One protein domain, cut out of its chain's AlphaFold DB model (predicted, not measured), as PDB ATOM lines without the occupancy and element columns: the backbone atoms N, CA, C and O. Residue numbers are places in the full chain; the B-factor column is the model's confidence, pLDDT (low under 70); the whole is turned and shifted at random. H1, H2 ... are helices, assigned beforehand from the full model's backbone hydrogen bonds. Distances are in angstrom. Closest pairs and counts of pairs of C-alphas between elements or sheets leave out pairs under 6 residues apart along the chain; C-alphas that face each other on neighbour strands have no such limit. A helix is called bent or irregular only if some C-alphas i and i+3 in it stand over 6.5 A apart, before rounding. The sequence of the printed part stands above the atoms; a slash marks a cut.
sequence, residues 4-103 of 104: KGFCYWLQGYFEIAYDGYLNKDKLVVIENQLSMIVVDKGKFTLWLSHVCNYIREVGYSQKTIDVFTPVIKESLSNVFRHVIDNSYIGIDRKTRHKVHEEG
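AT A GLANCE: This is residues 4 to 103 of the 104 residues of an uncharacterized protein of Piscirickettsiaceae bacterium NZ-RLO1 (UniProt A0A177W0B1). The long helix H4 and H3 lie side by side, running opposite ways, and the hairpin of H1 and H2 lies over one side of this pair, H1 next to H4 and H2 next to H3. From this four-helix body the end of H4, residues 81 to 84, sticks out, and a thin link leads to H5, which stands alone at the far end of the long axis. The printed part has 100 residues with five named helices, H1 to H5 along the chain, and no named strand: all helix. It is loose, with a radius of gyration of the C-alphas of 16.8 A, and elongated, spanning 50 by 30 by 24 A.

HOW THE PARTS SIT: H4, residues 62 to 84, has a kink of 26 degrees near residue 69 and is only just irregular: C-alphas 67 and 70 are 6.7 A apart. H3, residues 43 to 57, touches it at a shallow tilt of 6 degrees, opposite ways, a hairpin; the closest C-alphas, of Ile 55 and Thr 64, are 6.8 A apart. H2, residues 24 to 35, touches H3 at a steep tilt of 43 degrees, closest at the C-alphas of Glu 31 and Cys 52, 6.8 A. H1, residues 4 to 16, only just touches residues 73 to 76 of H4, with 3 pairs of C-alphas within 8 A, closest at Cys 7 and Leu 76, 7.1 A. H5, residues 93 to 102, is apart from the other four. Each O i to N i+4 pair is within hydrogen-bond range in H1, H2 and H3, against 17 of 19 in H4 and 3 of 6 in H5.

IN THESE COORDINATES: H4 is 32.6 A long from C-alpha 62 at (23.438, -21.987, 3.442) to C-alpha 84 at (-4.945, -14.109, 17.299). H3 measures 21.2 A, H1 18.7 A, H2 16.5 A and H5 15.3 A, ending at C-alpha 102 at (-18.950, -5.441, 3.890).

THE WHOLE: The C-alphas of Gly 59 and Glu 102, the two farthest apart, are 50.8 A apart. The printed part has no cut and no long link. Residue 18 and residues 82 to 103 have pLDDT under 70.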
ATOM      1  N   LYS A   4       3.441 -24.162  22.795       90.56
ATOM      2  CA  LYS A   4       3.094 -22.738  22.759       90.56
ATOM      3  C   LYS A   4       4.285 -21.885  23.194       90.56
ATOM      4  O   LYS A   4       4.644 -20.946  22.488       90.56
ATOM      5  N   GLY A   5       4.925 -22.244  24.305       91.25
ATOM      6  CA  GLY A   5       6.131 -21.594  24.806       91.25
ATOM      7  C   GLY A   5       7.274 -21.633  23.798       91.25
ATOM      8  O   GLY A   5       7.910 -20.606  23.575       91.25
ATOM      9  N   PHE A   6       7.474 -22.765  23.112       94.88
ATOM     10  CA  PHE A   6       8.468 -22.858  22.042       94.88
ATOM     11  C   PHE A   6       8.179 -21.883  20.896       94.88
ATOM     12  O   PHE A   6       9.085 -21.187  20.446       94.88
ATOM     13  N   CYS A   7       6.927 -21.798  20.431       93.50
ATOM     14  CA  CYS A   7       6.573 -20.874  19.353       93.50
ATOM     15  C   CYS A   7       6.828 -19.413  19.747       93.50
ATOM     16  O   CYS A   7       7.375 -18.668  18.937       93.50
ATOM     17  N   TYR A   8       6.474 -18.999  20.972       93.19
ATOM     18  CA  TYR A   8       6.754 -17.635  21.449       93.19
ATOM     19  C   TYR A   8       8.248 -17.358  21.566       93.19
ATOM     20  O   TYR A   8       8.707 -16.294  21.158       93.19
ATOM     21  N   TRP A   9       9.013 -18.324  22.082       94.88
ATOM     22  CA  TRP A   9      10.467 -18.221  22.118       94.88
ATOM     23  C   TRP A   9      11.039 -18.038  20.706       94.88
ATOM     24  O   TRP A   9      11.833 -17.130  20.480       94.88
ATOM     25  N   LEU A  10      10.590 -18.847  19.742       94.81
ATOM     26  CA  LEU A  10      11.064 -18.784  18.362       94.81
ATOM     27  C   LEU A  10      10.681 -17.464  17.679       94.81
ATOM     28  O   LEU A  10      11.476 -16.924  16.911       94.81
ATOM     29  N   GLN A  11       9.492 -16.926  17.964       92.31
ATOM     30  CA  GLN A  11       9.079 -15.617  17.458       92.31
ATOM     31  C   GLN A  11      10.011 -14.518  17.975       92.31
ATOM     32  O   GLN A  11      10.597 -13.797  17.171       92.31
ATOM     33  N   GLY A  12      10.217 -14.450  19.294       91.44
ATOM     34  CA  GLY A  12      11.135 -13.478  19.891       91.44
ATOM     35  C   GLY A  12      12.569 -13.643  19.380       91.44
ATOM     36  O   GLY A  12      13.266 -12.662  19.132       91.44
ATOM     37  N   TYR A  13      12.998 -14.882  19.133       92.25
ATOM     38  CA  TYR A  13      14.308 -15.170  18.553       92.25
ATOM     39  C   TYR A  13      14.482 -14.559  17.153       92.25
ATOM     40  O   TYR A  13      15.532 -13.987  16.859       92.25
ATOM     41  N   PHE A  14      13.456 -14.628  16.300       90.38
ATOM     42  CA  PHE A  14      13.481 -13.982  14.985       90.38
ATOM     43  C   PHE A  14      13.363 -12.456  15.045       90.38
ATOM     44  O   PHE A  14      13.922 -11.794  14.176       90.38
ATOM     45  N   GLU A  15      12.657 -11.902  16.033       85.94
ATOM     46  CA  GLU A  15      12.488 -10.449  16.206       85.94
ATOM     47  C   GLU A  15      13.776  -9.758  16.682       85.94
ATOM     48  O   GLU A  15      14.056  -8.631  16.284       85.94
ATOM     49  N   ILE A  16      14.581 -10.438  17.504       81.50
ATOM     50  CA  ILE A  16      15.842  -9.896  18.044       81.50
ATOM     51  C   ILE A  16      17.016 -10.113  17.068       81.50
ATOM     52  O   ILE A  16      18.032  -9.417  17.135       81.50
ATOM     53  N   ALA A  17      16.908 -11.070  16.141       74.31
ATOM     54  CA  ALA A  17      17.952 -11.340  15.157       74.31
ATOM     55  C   ALA A  17      18.062 -10.199  14.126       74.31
ATOM     56  O   ALA A  17      17.172 -10.012  13.303       74.31
ATOM     57  N   TYR A  18      19.200  -9.493  14.124       58.50
ATOM     58  CA  TYR A  18      19.475  -8.288  13.316       58.50
ATOM     59  C   TYR A  18      19.211  -8.426  11.801       58.50
ATOM     60  O   TYR A  18      18.865  -7.449  11.145       58.50
ATOM     61  N   ASP A  19      19.352  -9.629  11.238       75.44
ATOM     62  CA  ASP A  19      19.099  -9.926   9.818       75.44
ATOM     63  C   ASP A  19      17.820 -10.756   9.590       75.44
ATOM     64  O   ASP A  19      17.383 -10.923   8.455       75.44
ATOM     65  N   GLY A  20      17.215 -11.310  10.649       74.12
ATOM     66  CA  GLY A  20      16.108 -12.262  10.561       74.12
ATOM     67  C   GLY A  20      16.367 -13.490   9.670       74.12
ATOM     68  O   GLY A  20      15.391 -14.171   9.339       74.12
ATOM     69  N   TYR A  21      17.623 -13.750   9.277       88.50
ATOM     70  CA  TYR A  21      18.053 -14.867   8.434       88.50
ATOM     71  C   TYR A  21      18.701 -15.967   9.275       88.50
ATOM     72  O   TYR A  21      19.439 -15.690  10.225       88.50
ATOM     73  N   LEU A  22      18.439 -17.233   8.947       93.44
ATOM     74  CA  LEU A  22      19.072 -18.344   9.650       93.44
ATOM     75  C   LEU A  22      20.459 -18.637   9.078       93.44
ATOM     76  O   LEU A  22      20.734 -18.477   7.892       93.44
ATOM     77  N   ASN A  23      21.327 -19.123   9.950       94.31
ATOM     78  CA  ASN A  23      22.583 -19.767   9.601       94.31
ATOM     79  C   ASN A  23      22.681 -21.068  10.412       94.31
ATOM     80  O   ASN A  23      21.784 -21.390  11.202       94.31
ATOM     81  N   LYS A  24      23.769 -21.816  10.226       95.50
ATOM     82  CA  LYS A  24      24.007 -23.066  10.956       95.50
ATOM     83  C   LYS A  24      23.898 -22.885  12.474       95.50
ATOM     84  O   LYS A  24      23.170 -23.636  13.114       95.50
ATOM     85  N   ASP A  25      24.577 -21.891  13.038       94.44
ATOM     86  CA  ASP A  25      24.621 -21.697  14.491       94.44
ATOM     87  C   ASP A  25      23.232 -21.374  15.052       94.44
ATOM     88  O   ASP A  25      22.801 -21.960  16.044       94.44
ATOM     89  N   LYS A  26      22.473 -20.521  14.356       93.94
ATOM     90  CA  LYS A  26      21.089 -20.198  14.717       93.94
ATOM     91  C   LYS A  26      20.180 -21.429  14.639       93.94
ATOM     92  O   LYS A  26      19.329 -21.596  15.508       93.94
ATOM     93  N   LEU A  27      20.355 -22.292  13.636       95.25
ATOM     94  CA  LEU A  27      19.603 -23.545  13.529       95.25
ATOM     95  C   LEU A  27      19.927 -24.507  14.667       95.25
ATOM     96  O   LEU A  27      19.003 -25.073  15.237       95.25
ATOM     97  N   VAL A  28      21.196 -24.644  15.052       95.94
ATOM     98  CA  VAL A  28      21.590 -25.477  16.200       95.94
ATOM     99  C   VAL A  28      20.919 -24.986  17.486       95.94
ATOM    100  O   VAL A  28      20.428 -25.792  18.274       95.94
ATOM    101  N   VAL A  29      20.818 -23.668  17.689       96.12
ATOM    102  CA  VAL A  29      20.076 -23.102  18.831       96.12
ATOM    103  C   VAL A  29      18.594 -23.490  18.779       96.12
ATOM    104  O   VAL A  29      18.045 -23.930  19.788       96.12
ATOM    105  N   ILE A  30      17.952 -23.381  17.612       96.00
ATOM    106  CA  ILE A  30      16.545 -23.772  17.424       96.00
ATOM    107  C   ILE A  30      16.345 -25.271  17.692       96.00
ATOM    108  O   ILE A  30      15.390 -25.652  18.365       96.00
ATOM    109  N   GLU A  31      17.248 -26.122  17.210       96.19
ATOM    110  CA  GLU A  31      17.219 -27.569  17.442       96.19
ATOM    111  C   GLU A  31      17.336 -27.923  18.926       96.19
ATOM    112  O   GLU A  31      16.573 -28.751  19.428       96.19
ATOM    113  N   ASN A  32      18.245 -27.258  19.640       96.12
ATOM    114  CA  ASN A  32      18.400 -27.430  21.081       96.12
ATOM    115  C   ASN A  32      17.129 -27.015  21.832       96.12
ATOM    116  O   ASN A  32      16.702 -27.699  22.753       96.12
ATOM    117  N   GLN A  33      16.468 -25.934  21.420       96.06
ATOM    118  CA  GLN A  33      15.199 -25.531  22.034       96.06
ATOM    119  C   GLN A  33      14.047 -26.483  21.690       96.06
ATOM    120  O   GLN A  33      13.200 -26.761  22.540       96.06
ATOM    121  N   LEU A  34      14.031 -27.044  20.478       95.00
ATOM    122  CA  LEU A  34      13.067 -28.072  20.074       95.00
ATOM    123  C   LEU A  34      13.202 -29.360  20.892       95.00
ATOM    124  O   LEU A  34      12.191 -30.015  21.149       95.00
ATOM    125  N   SER A  35      14.420 -29.747  21.284       94.75
ATOM    126  CA  SER A  35      14.652 -30.951  22.097       94.75
ATOM    127  C   SER A  35      14.241 -30.773  23.563       94.75
ATOM    128  O   SER A  35      13.978 -31.758  24.246       94.75
ATOM    129  N   MET A  36      14.096 -29.529  24.033       94.75
ATOM    130  CA  MET A  36      13.618 -29.187  25.380       94.75
ATOM    131  C   MET A  36      12.082 -29.190  25.517       94.75
ATOM    132  O   MET A  36      11.540 -28.851  26.584       94.75
ATOM    133  N   ILE A  37      11.350 -29.528  24.451       92.56
ATOM    134  CA  ILE A  37       9.900 -29.724  24.513       92.56
ATOM    135  C   ILE A  37       9.621 -31.056  25.219       92.56
ATOM    136  O   ILE A  37      10.044 -32.108  24.755       92.56
ATOM    137  N   VAL A  38       8.911 -31.002  26.350       88.94
ATOM    138  CA  VAL A  38       8.666 -32.168  27.233       88.94
ATOM    139  C   VAL A  38       7.305 -32.832  27.005       88.94
ATOM    140  O   VAL A  38       6.949 -33.782  27.693       88.94
ATOM    141  N   VAL A  39       6.530 -32.295  26.067       88.56
ATOM    142  CA  VAL A  39       5.217 -32.795  25.650       88.56
ATOM    143  C   VAL A  39       5.297 -33.288  24.210       88.56
ATOM    144  O   VAL A  39       6.244 -32.957  23.493       88.56
ATOM    145  N   ASP A  40       4.278 -34.012  23.753       90.44
ATOM    146  CA  ASP A  40       4.191 -34.402  22.348       90.44
ATOM    147  C   ASP A  40       4.256 -33.176  21.432       90.44
ATOM    148  O   ASP A  40       3.597 -32.150  21.653       90.44
ATOM    149  N   LYS A  41       5.077 -33.277  20.384       89.06
ATOM    150  CA  LYS A  41       5.232 -32.201  19.407       89.06
ATOM    151  C   LYS A  41       3.925 -32.007  18.643       89.06
ATOM    152  O   LYS A  41       3.408 -32.927  18.014       89.06
ATOM    153  N   GLY A  42       3.410 -30.782  18.669       90.69
ATOM    154  CA  GLY A  42       2.300 -30.364  17.823       90.69
ATOM    155  C   GLY A  42       2.691 -30.307  16.343       90.69
ATOM    156  O   GLY A  42       3.853 -30.453  15.973       90.69
ATOM    157  N   LYS A  43       1.712 -30.029  15.474       91.06
ATOM    158  CA  LYS A  43       1.906 -30.013  14.010       91.06
ATOM    159  C   LYS A  43       3.097 -29.152  13.568       91.06
ATOM    160  O   LYS A  43       3.935 -29.623  12.808       91.06
ATOM    161  N   PHE A  44       3.181 -27.914  14.063       94.06
ATOM    162  CA  PHE A  44       4.256 -26.988  13.696       94.06
ATOM    163  C   PHE A  44       5.625 -27.434  14.222       94.06
ATOM    164  O   PHE A  44       6.586 -27.467  13.462       94.06
ATOM    165  N   THR A  45       5.733 -27.797  15.500       94.06
ATOM    166  CA  THR A  45       7.016 -28.173  16.122       94.06
ATOM    167  C   THR A  45       7.540 -29.506  15.593       94.06
ATOM    168  O   THR A  45       8.749 -29.671  15.433       94.06
ATOM    169  N   LEU A  46       6.644 -30.436  15.244       94.31
ATOM    170  CA  LEU A  46       6.993 -31.668  14.544       94.31
ATOM    171  C   LEU A  46       7.519 -31.365  13.137       94.31
ATOM    172  O   LEU A  46       8.621 -31.795  12.797       94.31
ATOM    173  N   TRP A  47       6.779 -30.571  12.356       97.19
ATOM    174  CA  TRP A  47       7.205 -30.138  11.025       97.19
ATOM    175  C   TRP A  47       8.565 -29.434  11.057       97.19
ATOM    176  O   TRP A  47       9.468 -29.816  10.314       97.19
ATOM    177  N   LEU A  48       8.752 -28.475  11.967       97.06
ATOM    178  CA  LEU A  48      10.012 -27.754  12.110       97.06
ATOM    179  C   LEU A  48      11.156 -28.710  12.463       97.06
ATOM    180  O   LEU A  48      12.248 -28.577  11.920       97.06
ATOM    181  N   SER A  49      10.907 -29.722  13.301       96.69
ATOM    182  CA  SER A  49      11.931 -30.720  13.611       96.69
ATOM    183  C   SER A  49      12.336 -31.573  12.405       96.69
ATOM    184  O   SER A  49      13.516 -31.890  12.266       96.69
ATOM    185  N   HIS A  50      11.409 -31.879  11.491       97.50
ATOM    186  CA  HIS A  50      11.739 -32.542  10.225       97.50
ATOM    187  C   HIS A  50      12.538 -31.627   9.294       97.50
ATOM    188  O   HIS A  50      13.498 -32.082   8.682       97.50
ATOM    189  N   VAL A  51      12.185 -30.338   9.220       97.00
ATOM    190  CA  VAL A  51      12.939 -29.346   8.439       97.00
ATOM    191  C   VAL A  51      14.372 -29.223   8.957       97.00
ATOM    192  O   VAL A  51      15.313 -29.306   8.172       97.00
ATOM    193  N   CYS A  52      14.556 -29.089  10.273       97.12
ATOM    194  CA  CYS A  52      15.878 -29.063  10.894       97.12
ATOM    195  C   CYS A  52      16.680 -30.335  10.580       97.12
ATOM    196  O   CYS A  52      17.831 -30.246  10.156       97.12
ATOM    197  N   ASN A  53      16.059 -31.516  10.703       97.19
ATOM    198  CA  ASN A  53      16.724 -32.775  10.376       97.19
ATOM    199  C   ASN A  53      17.139 -32.852   8.898       97.19
ATOM    200  O   ASN A  53      18.279 -33.193   8.604       97.19
ATOM    201  N   TYR A  54      16.261 -32.455   7.975       97.25
ATOM    202  CA  TYR A  54      16.578 -32.405   6.547       97.25
ATOM    203  C   TYR A  54      17.763 -31.476   6.252       97.25
ATOM    204  O   TYR A  54      18.702 -31.864   5.559       97.25
ATOM    205  N   ILE A  55      17.758 -30.258   6.808       96.94
ATOM    206  CA  ILE A  55      18.852 -29.293   6.622       96.94
ATOM    207  C   ILE A  55      20.176 -29.864   7.149       96.94
ATOM    208  O   ILE A  55      21.224 -29.678   6.524       96.94
ATOM    209  N   ARG A  56      20.133 -30.578   8.278       95.88
ATOM    210  CA  ARG A  56      21.295 -31.259   8.853       95.88
ATOM    211  C   ARG A  56      21.809 -32.378   7.946       95.88
ATOM    212  O   ARG A  56      23.014 -32.444   7.720       95.88
ATOM    213  N   GLU A  57      20.925 -33.217   7.408       96.62
ATOM    214  CA  GLU A  57      21.274 -34.324   6.502       96.62
ATOM    215  C   GLU A  57      21.936 -33.837   5.207       96.62
ATOM    216  O   GLU A  57      22.859 -34.477   4.708       96.62
ATOM    217  N   VAL A  58      21.543 -32.662   4.703       96.00
ATOM    218  CA  VAL A  58      22.197 -32.019   3.547       96.00
ATOM    219  C   VAL A  58      23.401 -31.142   3.931       96.00
ATOM    220  O   VAL A  58      23.885 -30.356   3.114       96.00
ATOM    221  N   GLY A  59      23.891 -31.249   5.170       95.38
ATOM    222  CA  GLY A  59      25.143 -30.638   5.622       95.38
ATOM    223  C   GLY A  59      25.067 -29.150   5.971       95.38
ATOM    224  O   GLY A  59      26.081 -28.463   5.875       95.38
ATOM    225  N   TYR A  60      23.901 -28.631   6.371       94.50
ATOM    226  CA  TYR A  60      23.698 -27.205   6.686       94.50
ATOM    227  C   TYR A  60      24.088 -26.255   5.543       94.50
ATOM    228  O   TYR A  60      24.626 -25.172   5.772       94.50
ATOM    229  N   SER A  61      23.820 -26.648   4.296       95.75
ATOM    230  CA  SER A  61      24.035 -25.777   3.137       95.75
ATOM    231  C   SER A  61      23.299 -24.445   3.311       95.75
ATOM    232  O   SER A  61      22.072 -24.433   3.423       95.75
ATOM    233  N   GLN A  62      24.029 -23.322   3.280       95.00
ATOM    234  CA  GLN A  62      23.438 -21.987   3.442       95.00
ATOM    235  C   GLN A  62      22.340 -21.731   2.404       95.00
ATOM    236  O   GLN A  62      21.281 -21.233   2.755       95.00
ATOM    237  N   LYS A  63      22.512 -22.211   1.164       95.94
ATOM    238  CA  LYS A  63      21.478 -22.134   0.121       95.94
ATOM    239  C   LYS A  63      20.166 -22.798   0.552       95.94
ATOM    240  O   LYS A  63      19.093 -22.264   0.298       95.94
ATOM    241  N   THR A  64      20.240 -23.966   1.187       95.75
ATOM    242  CA  THR A  64      19.052 -24.662   1.700       95.75
ATOM    243  C   THR A  64      18.444 -23.893   2.870       95.75
ATOM    244  O   THR A  64      17.228 -23.728   2.936       95.75
ATOM    245  N   ILE A  65      19.281 -23.380   3.773       96.50
ATOM    246  CA  ILE A  65      18.847 -22.570   4.917       96.50
ATOM    247  C   ILE A  65      18.113 -21.308   4.445       96.50
ATOM    248  O   ILE A  65      17.043 -20.993   4.967       96.50
ATOM    249  N   ASP A  66      18.628 -20.627   3.425       95.00
ATOM    250  CA  ASP A  66      18.033 -19.418   2.854       95.00
ATOM    251  C   ASP A  66      16.663 -19.696   2.225       95.00
ATOM    252  O   ASP A  66      15.765 -18.863   2.330       95.00
ATOM    253  N   VAL A  67      16.469 -20.882   1.632       95.50
ATOM    254  CA  VAL A  67      15.167 -21.329   1.107       95.50
ATOM    255  C   VAL A  67      14.168 -21.577   2.237       95.50
ATOM    256  O   VAL A  67      13.019 -21.149   2.147       95.50
ATOM    257  N   PHE A  68      14.579 -22.254   3.313       96.06
ATOM    258  CA  PHE A  68      13.664 -22.600   4.406       96.06
ATOM    259  C   PHE A  68      13.401 -21.458   5.381       96.06
ATOM    260  O   PHE A  68      12.348 -21.441   6.009       96.06
ATOM    261  N   THR A  69      14.309 -20.495   5.519       95.06
ATOM    262  CA  THR A  69      14.142 -19.378   6.457       95.06
ATOM    263  C   THR A  69      12.817 -18.621   6.282       95.06
ATOM    264  O   THR A  69      12.080 -18.512   7.269       95.06
ATOM    265  N   PRO A  70      12.447 -18.122   5.084       94.44
ATOM    266  CA  PRO A  70      11.161 -17.454   4.899       94.44
ATOM    267  C   PRO A  70       9.982 -18.400   5.165       94.44
ATOM    268  O   PRO A  70       9.020 -17.992   5.809       94.44
ATOM    269  N   VAL A  71      10.088 -19.676   4.776       95.56
ATOM    270  CA  VAL A  71       9.044 -20.694   4.994       95.56
ATOM    271  C   VAL A  71       8.811 -20.956   6.485       95.56
ATOM    272  O   VAL A  71       7.668 -21.076   6.927       95.56
ATOM    273  N   ILE A  72       9.879 -21.016   7.285       95.06
ATOM    274  CA  ILE A  72       9.809 -21.167   8.744       95.06
ATOM    275  C   ILE A  72       9.130 -19.948   9.367       95.06
ATOM    276  O   ILE A  72       8.217 -20.116  10.176       95.06
ATOM    277  N   LYS A  73       9.525 -18.734   8.967       93.00
ATOM    278  CA  LYS A  73       8.945 -17.484   9.484       93.00
ATOM    279  C   LYS A  73       7.468 -17.346   9.126       93.00
ATOM    280  O   LYS A  73       6.665 -16.974   9.981       93.00
ATOM    281  N   GLU A  74       7.092 -17.676   7.895       91.62
ATOM    282  CA  GLU A  74       5.699 -17.658   7.451       91.62
ATOM    283  C   GLU A  74       4.864 -18.707   8.193       91.62
ATOM    284  O   GLU A  74       3.806 -18.388   8.736       91.62
ATOM    285  N   SER A  75       5.365 -19.939   8.295       92.62
ATOM    286  CA  SER A  75       4.679 -21.017   9.016       92.62
ATOM    287  C   SER A  75       4.483 -20.671  10.491       92.62
ATOM    288  O   SER A  75       3.400 -20.884  11.031       92.62
ATOM    289  N   LEU A  76       5.498 -20.080  11.129       92.62
ATOM    290  CA  LEU A  76       5.408 -19.584  12.499       92.62
ATOM    291  C   LEU A  76       4.371 -18.461  12.617       92.62
ATOM    292  O   LEU A  76       3.525 -18.495  13.506       92.62
ATOM    293  N   SER A  77       4.378 -17.505  11.686       89.62
ATOM    294  CA  SER A  77       3.387 -16.422  11.648       89.62
ATOM    295  C   SER A  77       1.961 -16.966  11.519       89.62
ATOM    296  O   SER A  77       1.053 -16.468  12.179       89.62
ATOM    297  N   ASN A  78       1.756 -18.026  10.733       87.19
ATOM    298  CA  ASN A  78       0.456 -18.684  10.593       87.19
ATOM    299  C   ASN A  78      -0.006 -19.347  11.897       87.19
ATOM    300  O   ASN A  78      -1.190 -19.265  12.224       87.19
ATOM    301  N   VAL A  79       0.907 -19.930  12.688       87.12
ATOM    302  CA  VAL A  79       0.573 -20.440  14.032       87.12
ATOM    303  C   VAL A  79      -0.030 -19.329  14.891       87.12
ATOM    304  O   VAL A  79      -1.050 -19.553  15.537       87.12
ATOM    305  N   PHE A  80       0.544 -18.126  14.858       82.06
ATOM    306  CA  PHE A  80       0.029 -16.994  15.629       82.06
ATOM    307  C   PHE A  80      -1.223 -16.363  15.037       82.06
ATOM    308  O   PHE A  80      -2.104 -15.995  15.807       82.06
ATOM    309  N   ARG A  81      -1.372 -16.298  13.706       76.25
ATOM    310  CA  ARG A  81      -2.640 -15.874  13.086       76.25
ATOM    311  C   ARG A  81      -3.795 -16.735  13.579       76.25
ATOM    312  O   ARG A  81      -4.797 -16.189  13.996       76.25
ATOM    313  N   HIS A  82      -3.631 -18.055  13.649       60.91
ATOM    314  CA  HIS A  82      -4.675 -18.937  14.182       60.91
ATOM    315  C   HIS A  82      -4.958 -18.756  15.686       60.91
ATOM    316  O   HIS A  82      -6.015 -19.171  16.151       60.91
ATOM    317  N   VAL A  83      -4.039 -18.160  16.452       56.75
ATOM    318  CA  VAL A  83      -4.212 -17.867  17.888       56.75
ATOM    319  C   VAL A  83      -4.795 -16.465  18.121       56.75
ATOM    320  O   VAL A  83      -5.562 -16.276  19.065       56.75
ATOM    321  N   ILE A  84      -4.446 -15.494  17.272       48.91
ATOM    322  CA  ILE A  84      -4.945 -14.109  17.299       48.91
ATOM    323  C   ILE A  84      -6.331 -14.019  16.643       48.91
ATOM    324  O   ILE A  84      -7.181 -13.269  17.111       48.91
ATOM    325  N   ASP A  85      -6.614 -14.849  15.638       40.22
ATOM    326  CA  ASP A  85      -7.903 -14.918  14.945       40.22
ATOM    327  C   ASP A  85      -8.927 -15.787  15.706       40.22
ATOM    328  O   ASP A  85      -9.620 -16.647  15.166       40.22
ATOM    329  N   ASN A  86      -9.031 -15.531  17.012       43.44
ATOM    330  CA  ASN A  86     -10.156 -15.938  17.856       43.44
ATOM    331  C   ASN A  86     -11.344 -14.959  17.740       43.44
ATOM    332  O   ASN A  86     -12.290 -15.038  18.524       43.44
ATOM    333  N   SER A  87     -11.335 -14.073  16.736       46.31
ATOM    334  CA  SER A  87     -12.434 -13.153  16.404       46.31
ATOM    335  C   SER A  87     -13.749 -13.872  16.032       46.31
ATOM    336  O   SER A  87     -14.806 -13.250  15.978       46.31
ATOM    337  N   TYR A  88     -13.717 -15.201  15.857       44.75
ATOM    338  CA  TYR A  88     -14.877 -16.039  15.536       44.75
ATOM    339  C   TYR A  88     -15.221 -17.094  16.598       44.75
ATOM    340  O   TYR A  88     -15.894 -18.084  16.285       44.75
ATOM    341  N   ILE A  89     -14.820 -16.905  17.858       46.53
ATOM    342  CA  ILE A  89     -15.435 -17.663  18.955       46.53
ATOM    343  C   ILE A  89     -16.863 -17.126  19.147       46.53
ATOM    344  O   ILE A  89     -17.075 -16.108  19.795       46.53
ATOM    345  N   GLY A  90     -17.844 -17.814  18.551       51.31
ATOM    346  CA  GLY A  90     -19.276 -17.575  18.780       51.31
ATOM    347  C   GLY A  90     -20.097 -17.102  17.578       51.31
ATOM    348  O   GLY A  90     -21.301 -16.919  17.727       51.31
ATOM    349  N   ILE A  91     -19.502 -16.937  16.392       51.97
ATOM    350  CA  ILE A  91     -20.227 -16.420  15.224       51.97
ATOM    351  C   ILE A  91     -20.426 -17.518  14.164       51.97
ATOM    352  O   ILE A  91     -19.470 -18.155  13.694       51.97
ATOM    353  N   ASP A  92     -21.695 -17.743  13.806       50.12
ATOM    354  CA  ASP A  92     -22.141 -18.767  12.864       50.12
ATOM    355  C   ASP A  92     -21.612 -18.523  11.434       50.12
ATOM    356  O   ASP A  92     -21.257 -17.412  11.033       50.12
ATOM    357  N   ARG A  93     -21.532 -19.596  10.640       50.97
ATOM    358  CA  ARG A  93     -20.936 -19.596   9.293       50.97
ATOM    359  C   ARG A  93     -21.604 -18.600   8.329       50.97
ATOM    360  O   ARG A  93     -20.928 -18.134   7.413       50.97
ATOM    361  N   LYS A  94     -22.883 -18.254   8.522       55.12
ATOM    362  CA  LYS A  94     -23.603 -17.249   7.721       55.12
ATOM    363  C   LYS A  94     -23.140 -15.828   8.014       55.12
ATOM    364  O   LYS A  94     -23.036 -15.034   7.085       55.12
ATOM    365  N   THR A  95     -22.825 -15.497   9.263       57.88
ATOM    366  CA  THR A  95     -22.363 -14.146   9.611       57.88
ATOM    367  C   THR A  95     -20.938 -13.889   9.107       57.88
ATOM    368  O   THR A  95     -20.617 -12.760   8.753       57.88
ATOM    369  N   ARG A  96     -20.107 -14.938   8.990       54.09
ATOM    370  CA  ARG A  96     -18.742 -14.844   8.427       54.09
ATOM    371  C   ARG A  96     -18.711 -14.328   6.990       54.09
ATOM    372  O   ARG A  96     -17.794 -13.600   6.637       54.09
ATOM    373  N   HIS A  97     -19.696 -14.697   6.169       52.00
ATOM    374  CA  HIS A  97     -19.767 -14.214   4.785       52.00
ATOM    375  C   HIS A  97     -20.093 -12.718   4.714       52.00
ATOM    376  O   HIS A  97     -19.486 -12.013   3.920       52.00
ATOM    377  N   LYS A  98     -20.967 -12.214   5.595       49.00
ATOM    378  CA  LYS A  98     -21.321 -10.785   5.618       49.00
ATOM    379  C   LYS A  98     -20.150  -9.875   5.983       49.00
ATOM    380  O   LYS A  98     -19.962  -8.852   5.344       49.00
ATOM    381  N   VAL A  99     -19.336 -10.260   6.967       57.31
ATOM    382  CA  VAL A  99     -18.187  -9.440   7.401       57.31
ATOM    383  C   VAL A  99     -17.118  -9.341   6.303       57.31
ATOM    384  O   VAL A  99     -16.490  -8.300   6.148       57.31
ATOM    385  N   HIS A 100     -16.932 -10.396   5.503       51.69
ATOM    386  CA  HIS A 100     -15.979 -10.385   4.390       51.69
ATOM    387  C   HIS A 100     -16.463  -9.601   3.162       51.69
ATOM    388  O   HIS A 100     -15.629  -9.099   2.414       51.69
ATOM    389  N   GLU A 101     -17.776  -9.472   2.960       47.66
ATOM    390  CA  GLU A 101     -18.340  -8.680   1.859       47.66
ATOM    391  C   GLU A 101     -18.492  -7.188   2.204       47.66
ATOM    392  O   GLU A 101     -18.422  -6.358   1.301       47.66
ATOM    393  N   GLU A 102     -18.657  -6.828   3.482       46.66
ATOM    394  CA  GLU A 102     -18.950  -5.441   3.890       46.66
ATOM    395  C   GLU A 102     -17.744  -4.642   4.424       46.66
ATOM    396  O   GLU A 102     -17.880  -3.440   4.631       46.66
ATOM    397  N   GLY A 103     -16.563  -5.252   4.585       44.53
ATOM    398  CA  GLY A 103     -15.298  -4.528   4.799       44.53
ATOM    399  C   GLY A 103     -15.307  -3.503   5.944       44.53
ATOM    400  O   GLY A 103     -15.058  -2.321   5.701       44.53
TER     401      GLY A 103